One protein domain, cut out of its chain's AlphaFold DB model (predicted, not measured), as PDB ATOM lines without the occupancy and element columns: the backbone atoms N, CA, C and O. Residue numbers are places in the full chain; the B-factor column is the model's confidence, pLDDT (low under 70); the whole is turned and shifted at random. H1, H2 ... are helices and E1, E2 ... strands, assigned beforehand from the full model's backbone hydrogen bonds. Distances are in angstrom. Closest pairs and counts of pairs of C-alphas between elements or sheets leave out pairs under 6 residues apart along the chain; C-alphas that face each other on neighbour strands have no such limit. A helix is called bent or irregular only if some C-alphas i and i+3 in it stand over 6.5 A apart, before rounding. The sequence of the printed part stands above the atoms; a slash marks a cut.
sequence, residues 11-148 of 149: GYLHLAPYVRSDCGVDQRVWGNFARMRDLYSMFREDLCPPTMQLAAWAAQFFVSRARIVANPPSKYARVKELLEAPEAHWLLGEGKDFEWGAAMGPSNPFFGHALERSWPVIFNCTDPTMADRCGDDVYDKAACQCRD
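What this domain is: This is residues 11 to 148 of the 149 residues of an uncharacterized protein of Rhodotorula diobovata (UniProt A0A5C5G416). One irregular helix, H5, runs through the middle of a body in which loops make up much of the chain; H1 packs along it, E3 of the small two-stranded sheet E2 - E3 packs on it, and H3 runs close by. A second two-stranded sheet, E1 - E4, lies toward one end of the long axis, where H6 and the looping last stretch, residues 134 to 148, also sit; H4 and the long loop of residues 94 to 109 make the other end. The printed part has 138 residues, with six named helices and four named strands in the order E1 E2 H1 E3 E4 H2 H3 H4 H5 H6; both sheets are antiparallel. The class is mixed, helices and strands, though under half of the residues are in named elements. The whole is compact, with a radius of gyration of the C-alphas of 14.7 A, and spans 46 by 33 by 26 A.

How they stand to each other: E1, residues 11 to 14, is the antiparallel neighbour of E4, residues 61 to 63, at 178 degrees between their directions; N 13 and O 62 are within hydrogen-bond range at 2.9 A, and N 62 and O 13 at 2.8 A. E2, residues 18 to 22, is the antiparallel neighbour of E3, residues 53 to 56, at 134 degrees; N 19 and O 55 are 2.9 A apart, and N 55 and O 19 are 2.8 A apart. H1, residues 35 to 44, touches H5, residues 110 to 122, at a shallow tilt of 30 degrees, the same way; their closest C-alphas are those of Met 36 and Ala 114, 5.3 A apart. H5 is irregular, with C-alphas 117 and 120 7.7 A apart, and its line is a rough one. E3 comes closest to H5 at the C-alphas of Ala 56 and Arg 117, 4.5 A apart, while E2 and H5 are near each other. E4 and H5 are apart, but only just, at 8.2 A. The C-alphas of Gly 11 in E1 and Arg 67 in H2, residues 65 to 69, are their closest, 6.4 A apart. H3, residues 73 to 83, is close to H5 but not clearly touching, opposite ways at a shallow tilt of 22 degrees, with the C-alphas of Leu 83 and Gly 112 closest at 7.2 A. H4, residues 90 to 93, and H5 only just touch, with 3 pairs of C-alphas within 8 A, made by residues 110 to 111 of H5 alone; the closest are those of Leu 91 and Phe 111, 7.1 A apart. H6, residues 130 to 133, comes closest to E2 at the C-alphas of Ala 131 and Tyr 18, 4.7 A apart. Each O i to N i+4 pair is within hydrogen-bond range in H1, H2 and H3, and 6 of 9 are in H5; H4 and H6 are too short for such a pair.

Where its parts are: E1 begins at C-alpha 11, (22.243, 3.652, 59.679), and is 10.4 A long; E2 is 13.2 A, E3 10.2 A and E4 6.6 A. H1 is 13.8 A long, H2 6.2 A, H3 15.5 A and H4 5.6 A. H5, 17.5 A long, begins at C-alpha 110, (32.412, 3.365, 34.343). H6, 5.3 A long, ends at C-alpha 133, (35.513, 15.776, 59.586).

The domain as a whole: The two C-alphas farthest apart, those of Ala 88 and Ala 142, are 46.2 A apart, while those of the first and last printed residues, Gly 11 and Asp 148, are 4.9 A apart. The printed part has no cut. The links from E2 to H1, 12 residues, and from H4 to H5, 16 residues, are long. The mean pLDDT of the printed part is 93.1, and no printed residue is under 70.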
ATOM      1  N   GLY A  11      23.015   3.713  60.920       96.38
ATOM      2  CA  GLY A  11      22.243   3.652  59.679       96.38
ATOM      3  C   GLY A  11      23.117   3.359  58.464       96.38
ATOM      4  O   GLY A  11      22.799   2.485  57.660       96.38
ATOM      5  N   TYR A  12      24.241   4.069  58.346       96.19
ATOM      6  CA  TYR A  12      25.249   3.863  57.307       96.19
ATOM      7  C   TYR A  12      26.639   4.241  57.832       96.19
ATOM      8  O   TYR A  12      26.819   5.330  58.380       96.19
ATOM      9  N   LEU A  13      27.620   3.363  57.634       94.31
ATOM     10  CA  LEU A  13      29.032   3.604  57.927       94.31
ATOM     11  C   LEU A  13      29.872   3.115  56.752       94.31
ATOM     12  O   LEU A  13      29.849   1.929  56.425       94.31
ATOM     13  N   HIS A  14      30.655   4.011  56.162       92.50
ATOM     14  CA  HIS A  14      31.632   3.654  55.143       92.50
ATOM     15  C   HIS A  14      32.962   3.214  55.755       92.50
ATOM     16  O   HIS A  14      33.366   3.733  56.791       92.50
ATOM     17  N   LEU A  15      33.646   2.258  55.122       89.88
ATOM     18  CA  LEU A  15      34.945   1.747  55.589       89.88
ATOM     19  C   LEU A  15      36.141   2.333  54.837       89.88
ATOM     20  O   LEU A  15      37.280   2.124  55.245       89.88
ATOM     21  N   ALA A  16      35.881   3.052  53.749       89.00
ATOM     22  CA  ALA A  16      36.879   3.830  53.029       89.00
ATOM     23  C   ALA A  16      36.675   5.331  53.307       89.00
ATOM     24  O   ALA A  16      35.674   5.707  53.925       89.00
ATOM     25  N   PRO A  17      37.573   6.202  52.822       91.12
ATOM     26  CA  PRO A  17      37.376   7.638  52.922       91.12
ATOM     27  C   PRO A  17      36.041   8.092  52.338       91.12
ATOM     28  O   PRO A  17      35.591   7.616  51.285       91.12
ATOM     29  N   TYR A  18      35.432   9.049  53.025       94.12
ATOM     30  CA  TYR A  18      34.353   9.837  52.463       94.12
ATOM     31  C   TYR A  18      34.914  10.903  51.531       94.12
ATOM     32  O   TYR A  18      36.028  11.395  51.703       94.12
ATOM     33  N   VAL A  19      34.116  11.280  50.541       94.62
ATOM     34  CA  VAL A  19      34.505  12.265  49.541       94.62
ATOM     35  C   VAL A  19      33.376  13.260  49.346       94.62
ATOM     36  O   VAL A  19      32.208  12.881  49.265       94.62
ATOM     37  N   ARG A  20      33.715  14.544  49.244       95.25
ATOM     38  CA  ARG A  20      32.769  15.548  48.754       95.25
ATOM     39  C   ARG A  20      32.602  15.366  47.259       95.25
ATOM     40  O   ARG A  20      33.590  15.296  46.531       95.25
ATOM     41  N   SER A  21      31.363  15.307  46.796       95.62
ATOM     42  CA  SER A  21      31.074  15.181  45.376       95.62
ATOM     43  C   SER A  21      30.041  16.199  44.936       95.62
ATOM     44  O   SER A  21      29.010  16.354  45.578       95.62
ATOM     45  N   ASP A  22      30.309  16.860  43.819       95.81
ATOM     46  CA  ASP A  22      29.350  17.712  43.126       95.81
ATOM     47  C   ASP A  22      28.710  16.904  41.990       95.81
ATOM     48  O   ASP A  22      29.300  16.736  40.924       95.81
ATOM     49  N   CYS A  23      27.558  16.278  42.253       92.38
ATOM     50  CA  CYS A  23      26.854  15.406  41.296       92.38
ATOM     51  C   CYS A  23      27.701  14.341  40.563       92.38
ATOM     52  O   CYS A  23      27.423  14.012  39.408       92.38
ATOM     53  N   GLY A  24      28.730  13.782  41.197       93.25
ATOM     54  CA  GLY A  24      29.645  12.836  40.554       93.25
ATOM     55  C   GLY A  24      31.019  13.417  40.246       93.25
ATOM     56  O   GLY A  24      31.934  12.643  39.993       93.25
ATOM     57  N   VAL A  25      31.219  14.732  40.347       95.25
ATOM     58  CA  VAL A  25      32.561  15.328  40.323       95.25
ATOM     59  C   VAL A  25      33.187  15.191  41.708       95.25
ATOM     60  O   VAL A  25      32.794  15.877  42.654       95.25
ATOM     61  N   ASP A  26      34.137  14.271  41.839       93.50
ATOM     62  CA  ASP A  26      34.932  14.037  43.046       93.50
ATOM     63  C   ASP A  26      35.812  15.264  43.341       93.50
ATOM     64  O   ASP A  26      36.660  15.633  42.534       93.50
ATOM     65  N   GLN A  27      35.626  15.902  44.498       94.12
ATOM     66  CA  GLN A  27      36.335  17.140  44.848       94.12
ATOM     67  C   GLN A  27      37.768  16.913  45.361       94.12
ATOM     68  O   GLN A  27      38.505  17.876  45.563       94.12
ATOM     69  N   ARG A  28      38.182  15.661  45.593       90.38
ATOM     70  CA  ARG A  28      39.547  15.314  46.017       90.38
ATOM     71  C   ARG A  28      40.472  15.134  44.817       90.38
ATOM     72  O   ARG A  28      41.631  15.535  44.873       90.38
ATOM     73  N   VAL A  29      39.971  14.514  43.750       91.81
ATOM     74  CA  VAL A  29      40.777  14.101  42.580       91.81
ATOM     75  C   VAL A  29      40.259  14.622  41.239       91.81
ATOM     76  O   VAL A  29      40.871  14.349  40.212       91.81
ATOM     77  N   TRP A  30      39.141  15.351  41.231       90.44
ATOM     78  CA  TRP A  30      38.507  15.916  40.034       90.44
ATOM     79  C   TRP A  30      38.055  14.877  38.991       90.44
ATOM     80  O   TRP A  30      37.876  15.199  37.817       90.44
ATOM     81  N   GLY A  31      37.827  13.629  39.415       90.88
ATOM     82  CA  GLY A  31      37.223  12.586  38.583       90.88
ATOM     83  C   GLY A  31      35.720  12.813  38.391       90.88
ATOM     84  O   GLY A  31      35.026  13.164  39.343       90.88
ATOM     85  N   ASN A  32      35.208  12.608  37.173       93.12
ATOM     86  CA  ASN A  32      33.794  12.809  36.845       93.12
ATOM     87  C   ASN A  32      33.059  11.472  36.682       93.12
ATOM     88  O   ASN A  32      33.129  10.829  35.637       93.12
ATOM     89  N   PHE A  33      32.290  11.104  37.701       93.94
ATOM     90  CA  PHE A  33      31.428   9.928  37.750       93.94
ATOM     91  C   PHE A  33      29.967  10.318  37.490       93.94
ATOM     92  O   PHE A  33      29.104  10.167  38.355       93.94
ATOM     93  N   ALA A  34      29.679  10.844  36.296       92.75
ATOM     94  CA  ALA A  34      28.407  11.496  35.959       92.75
ATOM     95  C   ALA A  34      27.136  10.682  36.285       92.75
ATOM     96  O   ALA A  34      26.098  11.265  36.600       92.75
ATOM     97  N   ARG A  35      27.201   9.341  36.262       95.38
ATOM     98  CA  ARG A  35      26.073   8.460  36.628       95.38
ATOM     99  C   ARG A  35      25.676   8.537  38.100       95.38
ATOM    100  O   ARG A  35      24.551   8.175  38.433       95.38
ATOM    101  N   MET A  36      26.528   9.078  38.968       95.94
ATOM    102  CA  MET A  36      26.160   9.390  40.348       95.94
ATOM    103  C   MET A  36      24.980  10.370  40.409       95.94
ATOM    104  O   MET A  36      24.124  10.224  41.274       95.94
ATOM    105  N   ARG A  37      24.878  11.322  39.468       96.12
ATOM    106  CA  ARG A  37      23.718  12.221  39.372       96.12
ATOM    107  C   ARG A  37      22.427  11.460  39.086       96.12
ATOM    108  O   ARG A  37      21.412  11.729  39.718       96.12
ATOM    109  N   ASP A  38      22.464  10.499  38.169       96.88
ATOM    110  CA  ASP A  38      21.285   9.694  37.829       96.88
ATOM    111  C   ASP A  38      20.871   8.801  39.007       96.88
ATOM    112  O   ASP A  38      19.686   8.673  39.314       96.88
ATOM    113  N   LEU A  39      21.854   8.226  39.709       97.81
ATOM    114  CA  LEU A  39      21.632   7.449  40.928       97.81
ATOM    115  C   LEU A  39      21.074   8.324  42.058       97.81
ATOM    116  O   LEU A  39      20.168   7.882  42.764       97.81
ATOM    117  N   TYR A  40      21.543   9.566  42.196       97.62
ATOM    118  CA  TYR A  40      20.968  10.532  43.128       97.62
ATOM    119  C   TYR A  40      19.493  10.760  42.819       97.62
ATOM    120  O   TYR A  40      18.653  10.491  43.678       97.62
ATOM    121  N   SER A  41      19.168  11.134  41.581       97.56
ATOM    122  CA  SER A  41      17.782  11.348  41.156       97.56
ATOM    123  C   SER A  41      16.902  10.124  41.380       97.56
ATOM    124  O   SER A  41      15.781  10.245  41.864       97.56
ATOM    125  N   MET A  42      17.408   8.924  41.099       98.06
ATOM    126  CA  MET A  42      16.648   7.691  41.287       98.06
ATOM    127  C   MET A  42      16.398   7.364  42.767       98.06
ATOM    128  O   MET A  42      15.280   7.007  43.137       98.06
ATOM    129  N   PHE A  43      17.415   7.447  43.628       98.12
ATOM    130  CA  PHE A  43      17.307   7.012  45.025       98.12
ATOM    131  C   PHE A  43      16.778   8.092  45.967       98.12
ATOM    132  O   PHE A  43      16.071   7.767  46.919       98.12
ATOM    133  N   ARG A  44      17.082   9.361  45.699       96.38
ATOM    134  CA  ARG A  44      16.605  10.501  46.491       96.38
ATOM    135  C   ARG A  44      15.304  11.097  45.972       96.38
ATOM    136  O   ARG A  44      14.662  11.803  46.738       96.38
ATOM    137  N   GLU A  45      14.917  10.772  44.734       96.88
ATOM    138  CA  GLU A  45      13.734  11.333  44.057       96.88
ATOM    139  C   GLU A  45      13.780  12.862  43.982       96.88
ATOM    140  O   GLU A  45      12.760  13.541  44.039       96.88
ATOM    141  N   ASP A  46      14.995  13.391  43.842       96.19
ATOM    142  CA  ASP A  46      15.283  14.818  43.819       96.19
ATOM    143  C   ASP A  46      16.509  15.086  42.941       96.19
ATOM    144  O   ASP A  46      17.307  14.190  42.670       96.19
ATOM    145  N   LEU A  47      16.681  16.323  42.496       95.06
ATOM    146  CA  LEU A  47      17.908  16.744  41.835       95.06
ATOM    147  C   LEU A  47      19.044  16.822  42.857       95.06
ATOM    148  O   LEU A  47      18.815  17.036  44.047       95.06
ATOM    149  N   CYS A  48      20.290  16.689  42.397       93.19
ATOM    150  CA  CYS A  48      21.408  16.949  43.293       93.19
ATOM    151  C   CYS A  48      21.296  18.359  43.895       93.19
ATOM    152  O   CYS A  48      20.992  19.319  43.175       93.19
ATOM    153  N   PRO A  49      21.657  18.520  45.170       92.19
ATOM    154  CA  PRO A  49      21.670  19.821  45.794       92.19
ATOM    155  C   PRO A  49      22.878  20.640  45.304       92.19
ATOM    156  O   PRO A  49      23.954  20.082  45.075       92.19
ATOM    157  N   PRO A  50      22.768  21.980  45.247       89.19
ATOM    158  CA  PRO A  50      23.908  22.858  44.953       89.19
ATOM    159  C   PRO A  50      24.964  22.836  46.072       89.19
ATOM    160  O   PRO A  50      26.063  23.357  45.914       89.19
ATOM    161  N   THR A  51      24.629  22.249  47.224       90.12
ATOM    162  CA  THR A  51      25.509  22.114  48.387       90.12
ATOM    163  C   THR A  51      26.413  20.888  48.327       90.12
ATOM    164  O   THR A  51      27.064  20.607  49.330       90.12
ATOM    165  N   MET A  52      26.470  20.175  47.193       94.88
ATOM    166  CA  MET A  52      27.174  18.894  47.042       94.88
ATOM    167  C   MET A  52      26.533  17.763  47.863       94.88
ATOM    168  O   MET A  52      25.622  17.970  48.669       94.88
ATOM    169  N   GLN A  53      27.038  16.548  47.669       95.31
ATOM    170  CA  GLN A  53      26.635  15.363  48.411       95.31
ATOM    171  C   GLN A  53      27.844  14.538  48.852       95.31
ATOM    172  O   GLN A  53      28.926  14.596  48.260       95.31
ATOM    173  N   LEU A  54      27.636  13.738  49.891       95.94
ATOM    174  CA  LEU A  54      28.603  12.739  50.317       95.94
ATOM    175  C   LEU A  54      28.726  11.615  49.277       95.94
ATOM    176  O   LEU A  54      27.724  11.062  48.817       95.94
ATOM    177  N   ALA A  55      29.960  11.263  48.939       96.00
ATOM    178  CA  ALA A  55      30.331  10.117  48.120       96.00
ATOM    179  C   ALA A  55      31.302   9.207  48.882       96.00
ATOM    180  O   ALA A  55      31.905   9.594  49.884       96.00
ATOM    181  N   ALA A  56      31.447   7.985  48.390       94.25
ATOM    182  CA  ALA A  56      32.348   6.976  48.931       94.25
ATOM    183  C   ALA A  56      33.575   6.785  48.030       94.25
ATOM    184  O   ALA A  56      33.452   6.809  46.812       94.25
ATOM    185  N   TRP A  57      34.760   6.550  48.601       90.88
ATOM    186  CA  TRP A  57      35.949   6.236  47.796       90.88
ATOM    187  C   TRP A  57      35.931   4.825  47.174       90.88
ATOM    188  O   TRP A  57      36.502   4.614  46.109       90.88
ATOM    189  N   ALA A  58      35.282   3.866  47.839       88.25
ATOM    190  CA  ALA A  58      35.235   2.442  47.472       88.25
ATOM    191  C   ALA A  58      33.891   1.814  47.889       88.25
ATOM    192  O   ALA A  58      33.088   2.491  48.515       88.25
ATOM    193  N   ALA A  59      33.645   0.527  47.626       87.69
ATOM    194  CA  ALA A  59      32.360  -0.142  47.899       87.69
ATOM    195  C   ALA A  59      32.325  -1.044  49.155       87.69
ATOM    196  O   ALA A  59      31.784  -2.148  49.120       87.69
ATOM    197  N   GLN A  60      32.895  -0.600  50.278       91.12
ATOM    198  CA  GLN A  60      32.875  -1.351  51.544       91.12
ATOM    199  C   GLN A  60      32.186  -0.537  52.643       91.12
ATOM    200  O   GLN A  60      32.699   0.503  53.048       91.12
ATOM    201  N   PHE A  61      31.037  -1.005  53.129       94.25
ATOM    202  CA  PHE A  61      30.213  -0.280  54.100       94.25
ATOM    203  C   PHE A  61      29.359  -1.220  54.956       94.25
ATOM    204  O   PHE A  61      29.127  -2.380  54.616       94.25
ATOM    205  N   PHE A  62      28.850  -0.673  56.055       95.06
ATOM    206  CA  PHE A  62      27.749  -1.218  56.834       95.06
ATOM    207  C   PHE A  62      26.507  -0.363  56.627       95.06
ATOM    208  O   PHE A  62      26.591   0.862  56.557       95.06
ATOM    209  N   VAL A  63      25.350  -1.010  56.567       96.50
ATOM    210  CA  VAL A  63      24.064  -0.335  56.416       96.50
ATOM    211  C   VAL A  63      22.998  -1.057  57.229       96.50
ATOM    212  O   VAL A  63      22.991  -2.289  57.311       96.50
ATOM    213  N   SER A  64      22.099  -0.300  57.849       97.12
ATOM    214  CA  SER A  64      20.987  -0.871  58.597       97.12
ATOM    215  C   SER A  64      19.950  -1.489  57.658       97.12
ATOM    216  O   SER A  64      19.737  -1.054  56.520       97.12
ATOM    217  N   ARG A  65      19.208  -2.478  58.167       96.88
ATOM    218  CA  ARG A  65      18.044  -3.016  57.453       96.88
ATOM    219  C   ARG A  65      17.026  -1.919  57.132       96.88
ATOM    220  O   ARG A  65      16.428  -1.973  56.062       96.88
ATOM    221  N   ALA A  66      16.846  -0.943  58.027       97.25
ATOM    222  CA  ALA A  66      15.884   0.143  57.854       97.25
ATOM    223  C   ALA A  66      16.200   0.977  56.602       97.25
ATOM    224  O   ALA A  66      15.310   1.222  55.791       97.25
ATOM    225  N   ARG A  67      17.476   1.323  56.379       97.50
ATOM    226  CA  ARG A  67      17.923   2.050  55.181       97.50
ATOM    227  C   ARG A  67      17.793   1.239  53.896       97.50
ATOM    228  O   ARG A  67      17.458   1.813  52.865       97.50
ATOM    229  N   ILE A  68      18.021  -0.076  53.949       97.81
ATOM    230  CA  ILE A  68      17.819  -0.954  52.784       97.81
ATOM    231  C   ILE A  68      16.339  -0.961  52.379       97.81
ATOM    232  O   ILE A  68      16.015  -0.730  51.220       97.81
ATOM    233  N   VAL A  69      15.427  -1.206  53.327       97.62
ATOM    234  CA  VAL A  69      13.991  -1.347  53.016       97.62
ATOM    235  C   VAL A  69      13.273  -0.014  52.789       97.62
ATOM    236  O   VAL A  69      12.155  -0.016  52.282       97.62
ATOM    237  N   ALA A  70      13.897   1.115  53.139       97.44
ATOM    238  CA  ALA A  70      13.376   2.447  52.838       97.44
ATOM    239  C   ALA A  70      13.324   2.736  51.327       97.44
ATOM    240  O   ALA A  70      12.553   3.589  50.892       97.44
ATOM    241  N   ASN A  71      14.114   2.021  50.522       97.94
ATOM    242  CA  ASN A  71      14.034   2.088  49.071       97.94
ATOM    243  C   ASN A  71      13.158   0.949  48.529       97.94
ATOM    244  O   ASN A  71      13.311  -0.201  48.953       97.94
ATOM    245  N   PRO A  72      12.284   1.212  47.541       97.81
ATOM    246  CA  PRO A  72      11.513   0.152  46.913       97.81
ATOM    247  C   PRO A  72      12.445  -0.834  46.179       97.81
ATOM    248  O   PRO A  72      13.394  -0.402  45.513       97.81
ATOM    249  N   PRO A  73      12.155  -2.152  46.217       98.06
ATOM    250  CA  PRO A  73      12.964  -3.175  45.545       98.06
ATOM    251  C   PRO A  73      13.214  -2.913  44.055       98.06
ATOM    252  O   PRO A  73      14.248  -3.314  43.527       98.06
ATOM    253  N   SER A  74      12.302  -2.205  43.382       98.38
ATOM    254  CA  SER A  74      12.423  -1.834  41.969       98.38
ATOM    255  C   SER A  74      13.660  -0.980  41.664       98.38
ATOM    256  O   SER A  74      14.257  -1.156  40.605       98.38
ATOM    257  N   LYS A  75      14.101  -0.106  42.581       98.38
ATOM    258  CA  LYS A  75      15.326   0.696  42.388       98.38
ATOM    259  C   LYS A  75      16.571  -0.188  42.389       98.38
ATOM    260  O   LYS A  75      17.437  -0.040  41.531       98.38
ATOM    261  N   TYR A  76      16.637  -1.155  43.304       98.31
ATOM    262  CA  TYR A  76      17.731  -2.127  43.350       98.31
ATOM    263  C   TYR A  76      17.709  -3.075  42.150       98.31
ATOM    264  O   TYR A  76      18.759  -3.340  41.568       98.31
ATOM    265  N   ALA A  77      16.522  -3.535  41.742       98.44
ATOM    266  CA  ALA A  77      16.359  -4.333  40.532       98.44
ATOM    267  C   ALA A  77      16.872  -3.572  39.302       98.44
ATOM    268  O   ALA A  77      17.633  -4.128  38.516       98.44
ATOM    269  N   ARG A  78      16.567  -2.272  39.202       97.81
ATOM    270  CA  ARG A  78      17.066  -1.431  38.115       97.81
ATOM    271  C   ARG A  78      18.591  -1.319  38.104       97.81
ATOM    272  O   ARG A  78      19.194  -1.425  37.043       97.81
ATOM    273  N   VAL A  79      19.229  -1.131  39.260       97.56
ATOM    274  CA  VAL A  79      20.702  -1.133  39.351       97.56
ATOM    275  C   VAL A  79      21.268  -2.484  38.909       97.56
ATOM    276  O   VAL A  79      22.208  -2.515  38.119       97.56
ATOM    277  N   LYS A  80      20.676  -3.592  39.367       97.31
ATOM    278  CA  LYS A  80      21.092  -4.949  38.989       97.31
ATOM    279  C   LYS A  80      21.008  -5.174  37.478       97.31
ATOM    280  O   LYS A  80      21.973  -5.646  36.895       97.31
ATOM    281  N   GLU A  81      19.907  -4.779  36.843       96.81
ATOM    282  CA  GLU A  81      19.743  -4.857  35.383       96.81
ATOM    283  C   GLU A  81      20.842  -4.104  34.623       96.81
ATOM    284  O   GLU A  81      21.295  -4.569  33.583       96.81
ATOM    285  N   LEU A  82      21.266  -2.938  35.126       95.12
ATOM    286  CA  LEU A  82      22.317  -2.143  34.488       95.12
ATOM    287  C   LEU A  82      23.711  -2.744  34.699       95.12
ATOM    288  O   LEU A  82      24.541  -2.669  33.797       95.12
ATOM    289  N   LEU A  83      23.967  -3.346  35.865       93.38
ATOM    290  CA  LEU A  83      25.218  -4.059  36.153       93.38
ATOM    291  C   LEU A  83      25.357  -5.345  35.332       93.38
ATOM    292  O   LEU A  83      26.457  -5.697  34.925       93.38
ATOM    293  N   GLU A  84      24.247  -6.040  35.097       93.00
ATOM    294  CA  GLU A  84      24.183  -7.298  34.345       93.00
ATOM    295  C   GLU A  84      23.773  -7.079  32.880       93.00
ATOM    296  O   GLU A  84      23.304  -8.001  32.206       93.00
ATOM    297  N   ALA A  85      23.905  -5.848  32.385       92.88
ATOM    298  CA  ALA A  85      23.521  -5.509  31.029       92.88
ATOM    299  C   ALA A  85      24.332  -6.333  30.004       92.88
ATOM    300  O   ALA A  85      25.520  -6.591  30.214       92.88
ATOM    301  N   PRO A  86      23.718  -6.744  28.878       91.88
ATOM    302  CA  PRO A  86      24.401  -7.550  27.869       91.88
ATOM    303  C   PRO A  86      25.560  -6.783  27.218       91.88
ATOM    304  O   PRO A  86      25.550  -5.555  27.182       91.88
ATOM    305  N   GLU A  87      26.510  -7.497  26.608       87.12
ATOM    306  CA  GLU A  87      27.723  -6.912  26.001       87.12
ATOM    307  C   GLU A  87      27.457  -5.819  24.950       87.12
ATOM    308  O   GLU A  87      28.252  -4.900  24.774       87.12
ATOM    309  N   ALA A  88      26.314  -5.886  24.265       89.69
ATOM    310  CA  ALA A  88      25.906  -4.887  23.280       89.69
ATOM    311  C   ALA A  88      25.268  -3.625  23.900       89.69
ATOM    312  O   ALA A  88      24.883  -2.706  23.175       89.69
ATOM    313  N   HIS A  89      25.088  -3.575  25.222       93.25
ATOM    314  CA  HIS A  89      24.434  -2.461  25.892       93.25
ATOM    315  C   HIS A  89      25.332  -1.216  25.905       93.25
ATOM    316  O   HIS A  89      26.518  -1.279  26.221       93.25
ATOM    317  N   TRP A  90      24.747  -0.050  25.625       90.75
ATOM    318  CA  TRP A  90      25.472   1.215  25.454       90.75
ATOM    319  C   TRP A  90      26.302   1.641  26.679       90.75
ATOM    320  O   TRP A  90      27.307   2.328  26.516       90.75
ATOM    321  N   LEU A  91      25.915   1.215  27.889       90.50
ATOM    322  CA  LEU A  91      26.661   1.490  29.129       90.50
ATOM    323  C   LEU A  91      28.100   0.966  29.094       90.50
ATOM    324  O   LEU A  91      28.969   1.548  29.734       90.50
ATOM    325  N   LEU A  92      28.373  -0.105  28.346       86.25
ATOM    326  CA  LEU A  92      29.717  -0.681  28.277       86.25
ATOM    327  C   LEU A  92      30.694   0.174  27.463       86.25
ATOM    328  O   LEU A  92      31.901   0.048  27.639       86.25
ATOM    329  N   GLY A  93      30.181   1.057  26.599       86.62
ATOM    330  CA  GLY A  93      30.978   2.053  25.877       86.62
ATOM    331  C   GLY A  93      31.067   3.409  26.585       86.62
ATOM    332  O   GLY A  93      31.689   4.334  26.058       86.62
ATOM    333  N   GLU A  94      30.422   3.565  27.743       90.12
ATOM    334  CA  GLU A  94      30.447   4.814  28.499       90.12
ATOM    335  C   GLU A  94      31.813   5.043  29.161       90.12
ATOM    336  O   GLU A  94      32.471   4.110  29.615       90.12
ATOM    337  N   GLY A  95      32.245   6.307  29.225       86.12
ATOM    338  CA  GLY A  95      33.499   6.668  29.885       86.12
ATOM    339  C   GLY A  95      34.752   6.205  29.140       86.12
ATOM    340  O   GLY A  95      35.824   6.216  29.722       86.12
ATOM    341  N   LYS A  96      34.656   5.825  27.859       85.25
ATOM    342  CA  LYS A  96      35.807   5.383  27.045       85.25
ATOM    343  C   LYS A  96      36.990   6.369  27.021       85.25
ATOM    344  O   LYS A  96      38.124   5.942  26.858       85.25
ATOM    345  N   ASP A  97      36.709   7.664  27.179       85.38
ATOM    346  CA  ASP A  97      37.700   8.750  27.187       85.38
ATOM    347  C   ASP A  97      38.109   9.145  28.626       85.38
ATOM    348  O   ASP A  97      38.761  10.163  28.843       85.38
ATOM    349  N   PHE A  98      37.681   8.368  29.624       86.44
ATOM    350  CA  PHE A  98      38.001   8.529  31.036       86.44
ATOM    351  C   PHE A  98      38.899   7.376  31.488       86.44
ATOM    352  O   PHE A  98      38.683   6.221  31.127       86.44
ATOM    353  N   GLU A  99      39.898   7.679  32.309       86.62
ATOM    354  CA  GLU A  99      40.780   6.676  32.899       86.62
ATOM    355  C   GLU A  99      40.701   6.757  34.420       86.62
ATOM    356  O   GLU A  99      40.778   7.831  35.017       86.62
ATOM    357  N   TRP A 100      40.560   5.597  35.054       86.88
ATOM    358  CA  TRP A 100      40.534   5.477  36.506       86.88
ATOM    359  C   TRP A 100      41.335   4.246  36.906       86.88
ATOM    360  O   TRP A 100      40.830   3.124  36.899       86.88
ATOM    361  N   GLY A 101      42.638   4.448  37.117       87.56
ATOM    362  CA  GLY A 101      43.636   3.380  37.277       87.56
ATOM    363  C   GLY A 101      43.961   2.617  35.982       87.56
ATOM    364  O   GLY A 101      45.108   2.229  35.781       87.56
ATOM    365  N   ALA A 102      42.976   2.440  35.100       89.31
ATOM    366  CA  ALA A 102      43.091   1.860  33.765       89.31
ATOM    367  C   ALA A 102      41.990   2.412  32.836       89.31
ATOM    368  O   ALA A 102      41.074   3.107  33.292       89.31
ATOM    369  N   ALA A 103      42.057   2.065  31.547       90.12
ATOM    370  CA  ALA A 103      41.005   2.354  30.573       90.12
ATOM    371  C   ALA A 103      39.662   1.734  30.998       90.12
ATOM    372  O   ALA A 103      39.633   0.649  31.593       90.12
ATOM    373  N   MET A 104      38.552   2.418  30.709       90.75
ATOM    374  CA  MET A 104      37.214   1.882  30.978       90.75
ATOM    375  C   MET A 104      36.887   0.707  30.047       90.75
ATOM    376  O   MET A 104      37.300   0.668  28.888       90.75
ATOM    377  N   GLY A 105      36.108  -0.246  30.555       87.12
ATOM    378  CA  GLY A 105      35.626  -1.398  29.792       87.12
ATOM    379  C   GLY A 105      34.879  -2.397  30.677       87.12
ATOM    380  O   GLY A 105      34.656  -2.115  31.851       87.12
ATOM    381  N   PRO A 106      34.514  -3.587  30.170       86.00
ATOM    382  CA  PRO A 106      33.754  -4.571  30.948       86.00
ATOM    383  C   PRO A 106      34.416  -4.986  32.273       86.00
ATOM    384  O   PRO A 106      33.727  -5.208  33.264       86.00
ATOM    385  N   SER A 107      35.752  -5.051  32.320       88.19
ATOM    386  CA  SER A 107      36.524  -5.350  33.537       88.19
ATOM    387  C   SER A 107      36.816  -4.128  34.416       88.19
ATOM    388  O   SER A 107      37.320  -4.282  35.524       88.19
ATOM    389  N   ASN A 108      36.516  -2.923  33.927       91.25
ATOM    390  CA  ASN A 108      36.712  -1.652  34.618       91.25
ATOM    391  C   ASN A 108      35.542  -0.698  34.291       91.25
ATOM    392  O   ASN A 108      35.733   0.295  33.584       91.25
ATOM    393  N   PRO A 109      34.298  -1.047  34.675       92.25
ATOM    394  CA  PRO A 109      33.112  -0.396  34.131       92.25
ATOM    395  C   PRO A 109      32.887   0.982  34.751       92.25
ATOM    396  O   PRO A 109      32.799   1.124  35.973       92.25
ATOM    397  N   PHE A 110      32.682   1.993  33.905       94.12
ATOM    398  CA  PHE A 110      32.412   3.365  34.343       94.12
ATOM    399  C   PHE A 110      31.192   3.460  35.276       94.12
ATOM    400  O   PHE A 110      31.252   4.092  36.333       94.12
ATOM    401  N   PHE A 111      30.095   2.780  34.923       95.44
ATOM    402  CA  PHE A 111      28.900   2.727  35.770       95.44
ATOM    403  C   PHE A 111      29.175   2.064  37.124       95.44
ATOM    404  O   PHE A 111      28.641   2.518  38.134       95.44
ATOM    405  N   GLY A 112      30.033   1.039  37.158       94.62
ATOM    406  CA  GLY A 112      30.465   0.399  38.399       94.62
ATOM    407  C   GLY A 112      31.106   1.416  39.335       94.62
ATOM    408  O   GLY A 112      30.599   1.614  40.433       94.62
ATOM    409  N   HIS A 113      32.115   2.155  38.866       94.31
ATOM    410  CA  HIS A 113      32.762   3.212  39.658       94.31
ATOM    411  C   HIS A 113      31.774   4.261  40.164       94.31
ATOM    412  O   HIS A 113      31.797   4.628  41.336       94.31
ATOM    413  N   ALA A 114      30.861   4.727  39.309       95.56
ATOM    414  CA  ALA A 114      29.839   5.679  39.731       95.56
ATOM    415  C   ALA A 114      28.895   5.098  40.798       95.56
ATOM    416  O   ALA A 114      28.511   5.807  41.731       95.56
ATOM    417  N   LEU A 115      28.545   3.814  40.700       96.62
ATOM    418  CA  LEU A 115      27.751   3.120  41.708       96.62
ATOM    419  C   LEU A 115      28.504   3.002  43.037       96.62
ATOM    420  O   LEU A 115      27.926   3.315  44.076       96.62
ATOM    421  N   GLU A 116      29.789   2.635  43.013       95.25
ATOM    422  CA  GLU A 116      30.623   2.560  44.220       95.25
ATOM    423  C   GLU A 116      30.672   3.901  44.959       95.25
ATOM    424  O   GLU A 116      30.555   3.956  46.184       95.25
ATOM    425  N   ARG A 117      30.754   5.001  44.206       95.38
ATOM    426  CA  ARG A 117      30.738   6.371  44.741       95.38
ATOM    427  C   ARG A 117      29.398   6.734  45.378       95.38
ATOM    428  O   ARG A 117      29.353   7.571  46.280       95.38
ATOM    429  N   SER A 118      28.316   6.103  44.926       97.31
ATOM    430  CA  SER A 118      26.933   6.475  45.235       97.31
ATOM    431  C   SER A 118      26.345   5.790  46.467       97.31
ATOM    432  O   SER A 118      25.232   6.138  46.856       97.31
ATOM    433  N   TRP A 119      27.043   4.852  47.114       97.50
ATOM    434  CA  TRP A 119      26.492   4.140  48.278       97.50
ATOM    435  C   TRP A 119      25.953   5.046  49.398       97.50
ATOM    436  O   TRP A 119      24.838   4.780  49.860       97.50
ATOM    437  N   PRO A 120      26.625   6.151  49.790       96.88
ATOM    438  CA  PRO A 120      26.066   7.066  50.781       96.88
ATOM    439  C   PRO A 120      24.732   7.668  50.320       96.88
ATOM    440  O   PRO A 120      23.765   7.699  51.077       96.88
ATOM    441  N   VAL A 121      24.622   8.056  49.047       97.00
ATOM    442  CA  VAL A 121      23.387   8.599  48.461       97.00
ATOM    443  C   VAL A 121      22.263   7.563  48.442       97.00
ATOM    444  O   VAL A 121      21.141   7.869  48.851       97.00
ATOM    445  N   ILE A 122      22.567   6.329  48.029       98.00
ATOM    446  CA  ILE A 122      21.613   5.211  47.967       98.00
ATOM    447  C   ILE A 122      20.969   4.961  49.335       98.00
ATOM    448  O   ILE A 122      19.763   4.726  49.423       98.00
ATOM    449  N   PHE A 123      21.751   5.064  50.410       97.81
ATOM    450  CA  PHE A 123      21.292   4.818  51.779       97.81
ATOM    451  C   PHE A 123      21.025   6.096  52.582       97.81
ATOM    452  O   PHE A 123      20.973   6.071  53.813       97.81
ATOM    453  N   ASN A 124      20.777   7.214  51.893       96.69
ATOM    454  CA  ASN A 124      20.376   8.484  52.501       96.69
ATOM    455  C   ASN A 124      21.356   8.997  53.579       96.69
ATOM    456  O   ASN A 124      20.965   9.446  54.659       96.69
ATOM    457  N   CYS A 125      22.644   8.893  53.280       96.19
ATOM    458  CA  CYS A 125      23.749   9.464  54.025       96.19
ATOM    459  C   CYS A 125      24.448  10.494  53.134       96.19
ATOM    460  O   CYS A 125      25.432  10.191  52.471       96.19
ATOM    461  N   THR A 126      23.878  11.696  53.037       95.44
ATOM    462  CA  THR A 126      24.246  12.670  51.994       95.44
ATOM    463  C   THR A 126      24.991  13.900  52.503       95.44
ATOM    464  O   THR A 126      25.383  14.708  51.671       95.44
ATOM    465  N   ASP A 127      25.193  14.055  53.818       95.06
ATOM    466  CA  ASP A 127      25.877  15.210  54.425       95.06
ATOM    467  C   ASP A 127      27.342  15.310  53.948       95.06
ATOM    468  O   ASP A 127      28.183  14.537  54.418       95.06
ATOM    469  N   PRO A 128      27.681  16.256  53.050       94.81
ATOM    470  CA  PRO A 128      29.018  16.342  52.471       94.81
ATOM    471  C   PRO A 128      30.068  16.790  53.493       94.81
ATOM    472  O   PRO A 128      31.245  16.485  53.323       94.81
ATOM    473  N   THR A 129      29.664  17.458  54.581       93.69
ATOM    474  CA  THR A 129      30.593  17.913  55.628       93.69
ATOM    475  C   THR A 129      31.211  16.746  56.396       93.69
ATOM    476  O   THR A 129      32.232  16.908  57.062       93.69
ATOM    477  N   MET A 130      30.637  15.540  56.275       94.38
ATOM    478  CA  MET A 130      31.212  14.326  56.848       94.38
ATOM    479  C   MET A 130      32.603  14.027  56.283       94.38
ATOM    480  O   MET A 130      33.477  13.605  57.033       94.38
ATOM    481  N   ALA A 131      32.841  14.314  55.002       93.69
ATOM    482  CA  ALA A 131      34.155  14.138  54.386       93.69
ATOM    483  C   ALA A 131      35.216  15.107  54.937       93.69
ATOM    484  O   ALA A 131      36.392  14.761  54.961       93.69
ATOM    485  N   ASP A 132      34.811  16.283  55.431       90.75
ATOM    486  CA  ASP A 132      35.737  17.263  56.013       90.75
ATOM    487  C   ASP A 132      36.160  16.865  57.441       90.75
ATOM    488  O   ASP A 132      37.287  17.125  57.862       90.75
ATOM    489  N   ARG A 133      35.264  16.211  58.196       91.31
ATOM    490  CA  ARG A 133      35.513  15.776  59.586       91.31
ATOM    491  C   ARG A 133      36.075  14.354  59.710       91.31
ATOM    492  O   ARG A 133      36.704  14.046  60.716       91.31
ATOM    493  N   CYS A 134      35.858  13.500  58.711       90.56
ATOM    494  CA  CYS A 134      36.237  12.085  58.718       90.56
ATOM    495  C   CYS A 134      37.290  11.796  57.650       90.56
ATOM    496  O   CYS A 134      37.002  11.160  56.635       90.56
ATOM    497  N   GLY A 135      38.501  12.308  57.882       81.00
ATOM    498  CA  GLY A 135      39.663  12.027  57.040       81.00
ATOM    499  C   GLY A 135      40.099  10.558  57.095       81.00
ATOM    500  O   GLY A 135      39.629   9.793  57.932       81.00
ATOM    501  N   ASP A 136      41.032  10.184  56.216       82.38
ATOM    502  CA  ASP A 136      41.441   8.789  55.977       82.38
ATOM    503  C   ASP A 136      41.874   8.031  57.253       82.38
ATOM    504  O   ASP A 136      41.574   6.845  57.390       82.38
ATOM    505  N   ASP A 137      42.509   8.725  58.204       82.12
ATOM    506  CA  ASP A 137      42.998   8.161  59.473       82.12
ATOM    507  C   ASP A 137      42.118   8.523  60.689       82.12
ATOM    508  O   ASP A 137      42.494   8.288  61.842       82.12
ATOM    509  N   VAL A 138      40.951   9.132  60.459       84.75
ATOM    510  CA  VAL A 138      40.053   9.599  61.523       84.75
ATOM    511  C   VAL A 138      38.918   8.605  61.730       84.75
ATOM    512  O   VAL A 138      38.085   8.380  60.857       84.75
ATOM    513  N   TYR A 139      38.835   8.074  62.950       78.81
ATOM    514  CA  TYR A 139      37.752   7.190  63.368       78.81
ATOM    515  C   TYR A 139      36.993   7.798  64.543       78.81
ATOM    516  O   TYR A 139      37.408   7.680  65.696       78.81
ATOM    517  N   ASP A 140      35.842   8.402  64.252       87.69
ATOM    518  CA  ASP A 140      34.923   8.912  65.267       87.69
ATOM    519  C   ASP A 140      33.565   8.208  65.150       87.69
ATOM    520  O   ASP A 140      32.808   8.396  64.194       87.69
ATOM    521  N   LYS A 141      33.233   7.397  66.160       86.88
ATOM    522  CA  LYS A 141      31.951   6.685  66.228       86.88
ATOM    523  C   LYS A 141      30.760   7.649  66.264       86.88
ATOM    524  O   LYS A 141      29.694   7.321  65.749       86.88
ATOM    525  N   ALA A 142      30.889   8.819  66.873       86.25
ATOM    526  CA  ALA A 142      29.816   9.801  66.932       86.25
ATOM    527  C   ALA A 142      29.647  10.549  65.601       86.25
ATOM    528  O   ALA A 142      28.506  10.766  65.194       86.25
ATOM    529  N   ALA A 143      30.748  10.891  64.922       88.94
ATOM    530  CA  ALA A 143      30.738  11.833  63.797       88.94
ATOM    531  C   ALA A 143      30.851  11.215  62.385       88.94
ATOM    532  O   ALA A 143      30.421  11.857  61.420       88.94
ATOM    533  N   CYS A 144      31.397   9.998  62.245       92.31
ATOM    534  CA  CYS A 144      31.755   9.384  60.950       92.31
ATOM    535  C   CYS A 144      30.780   8.326  60.432       92.31
ATOM    536  O   CYS A 144      31.133   7.462  59.628       92.31
ATOM    537  N   GLN A 145      29.532   8.406  60.878       92.62
ATOM    538  CA  GLN A 145      28.447   7.551  60.418       92.62
ATOM    539  C   GLN A 145      27.136   8.325  60.374       92.62
ATOM    540  O   GLN A 145      26.907   9.234  61.176       92.62
ATOM    541  N   CYS A 146      26.249   7.930  59.468       94.81
ATOM    542  CA  CYS A 146      24.863   8.366  59.503       94.81
ATOM    543  C   CYS A 146      24.068   7.481  60.456       94.81
ATOM    544  O   CYS A 146      24.206   6.255  60.439       94.81
ATOM    545  N   ARG A 147      23.226   8.113  61.274       94.75
ATOM    546  CA  ARG A 147      22.446   7.438  62.308       94.75
ATOM    547  C   ARG A 147      20.974   7.311  61.930       94.75
ATOM    548  O   ARG A 147      20.434   8.163  61.223       94.75
ATOM    549  N   ASP A 148      20.359   6.243  62.417       92.62
ATOM    550  CA  ASP A 148      18.915   6.029  62.418       92.62
ATOM    551  C   ASP A 148      18.382   6.477  63.780       92.62
ATOM    552  O   ASP A 148      18.935   6.100  64.816       92.62
TER     553      ASP A 148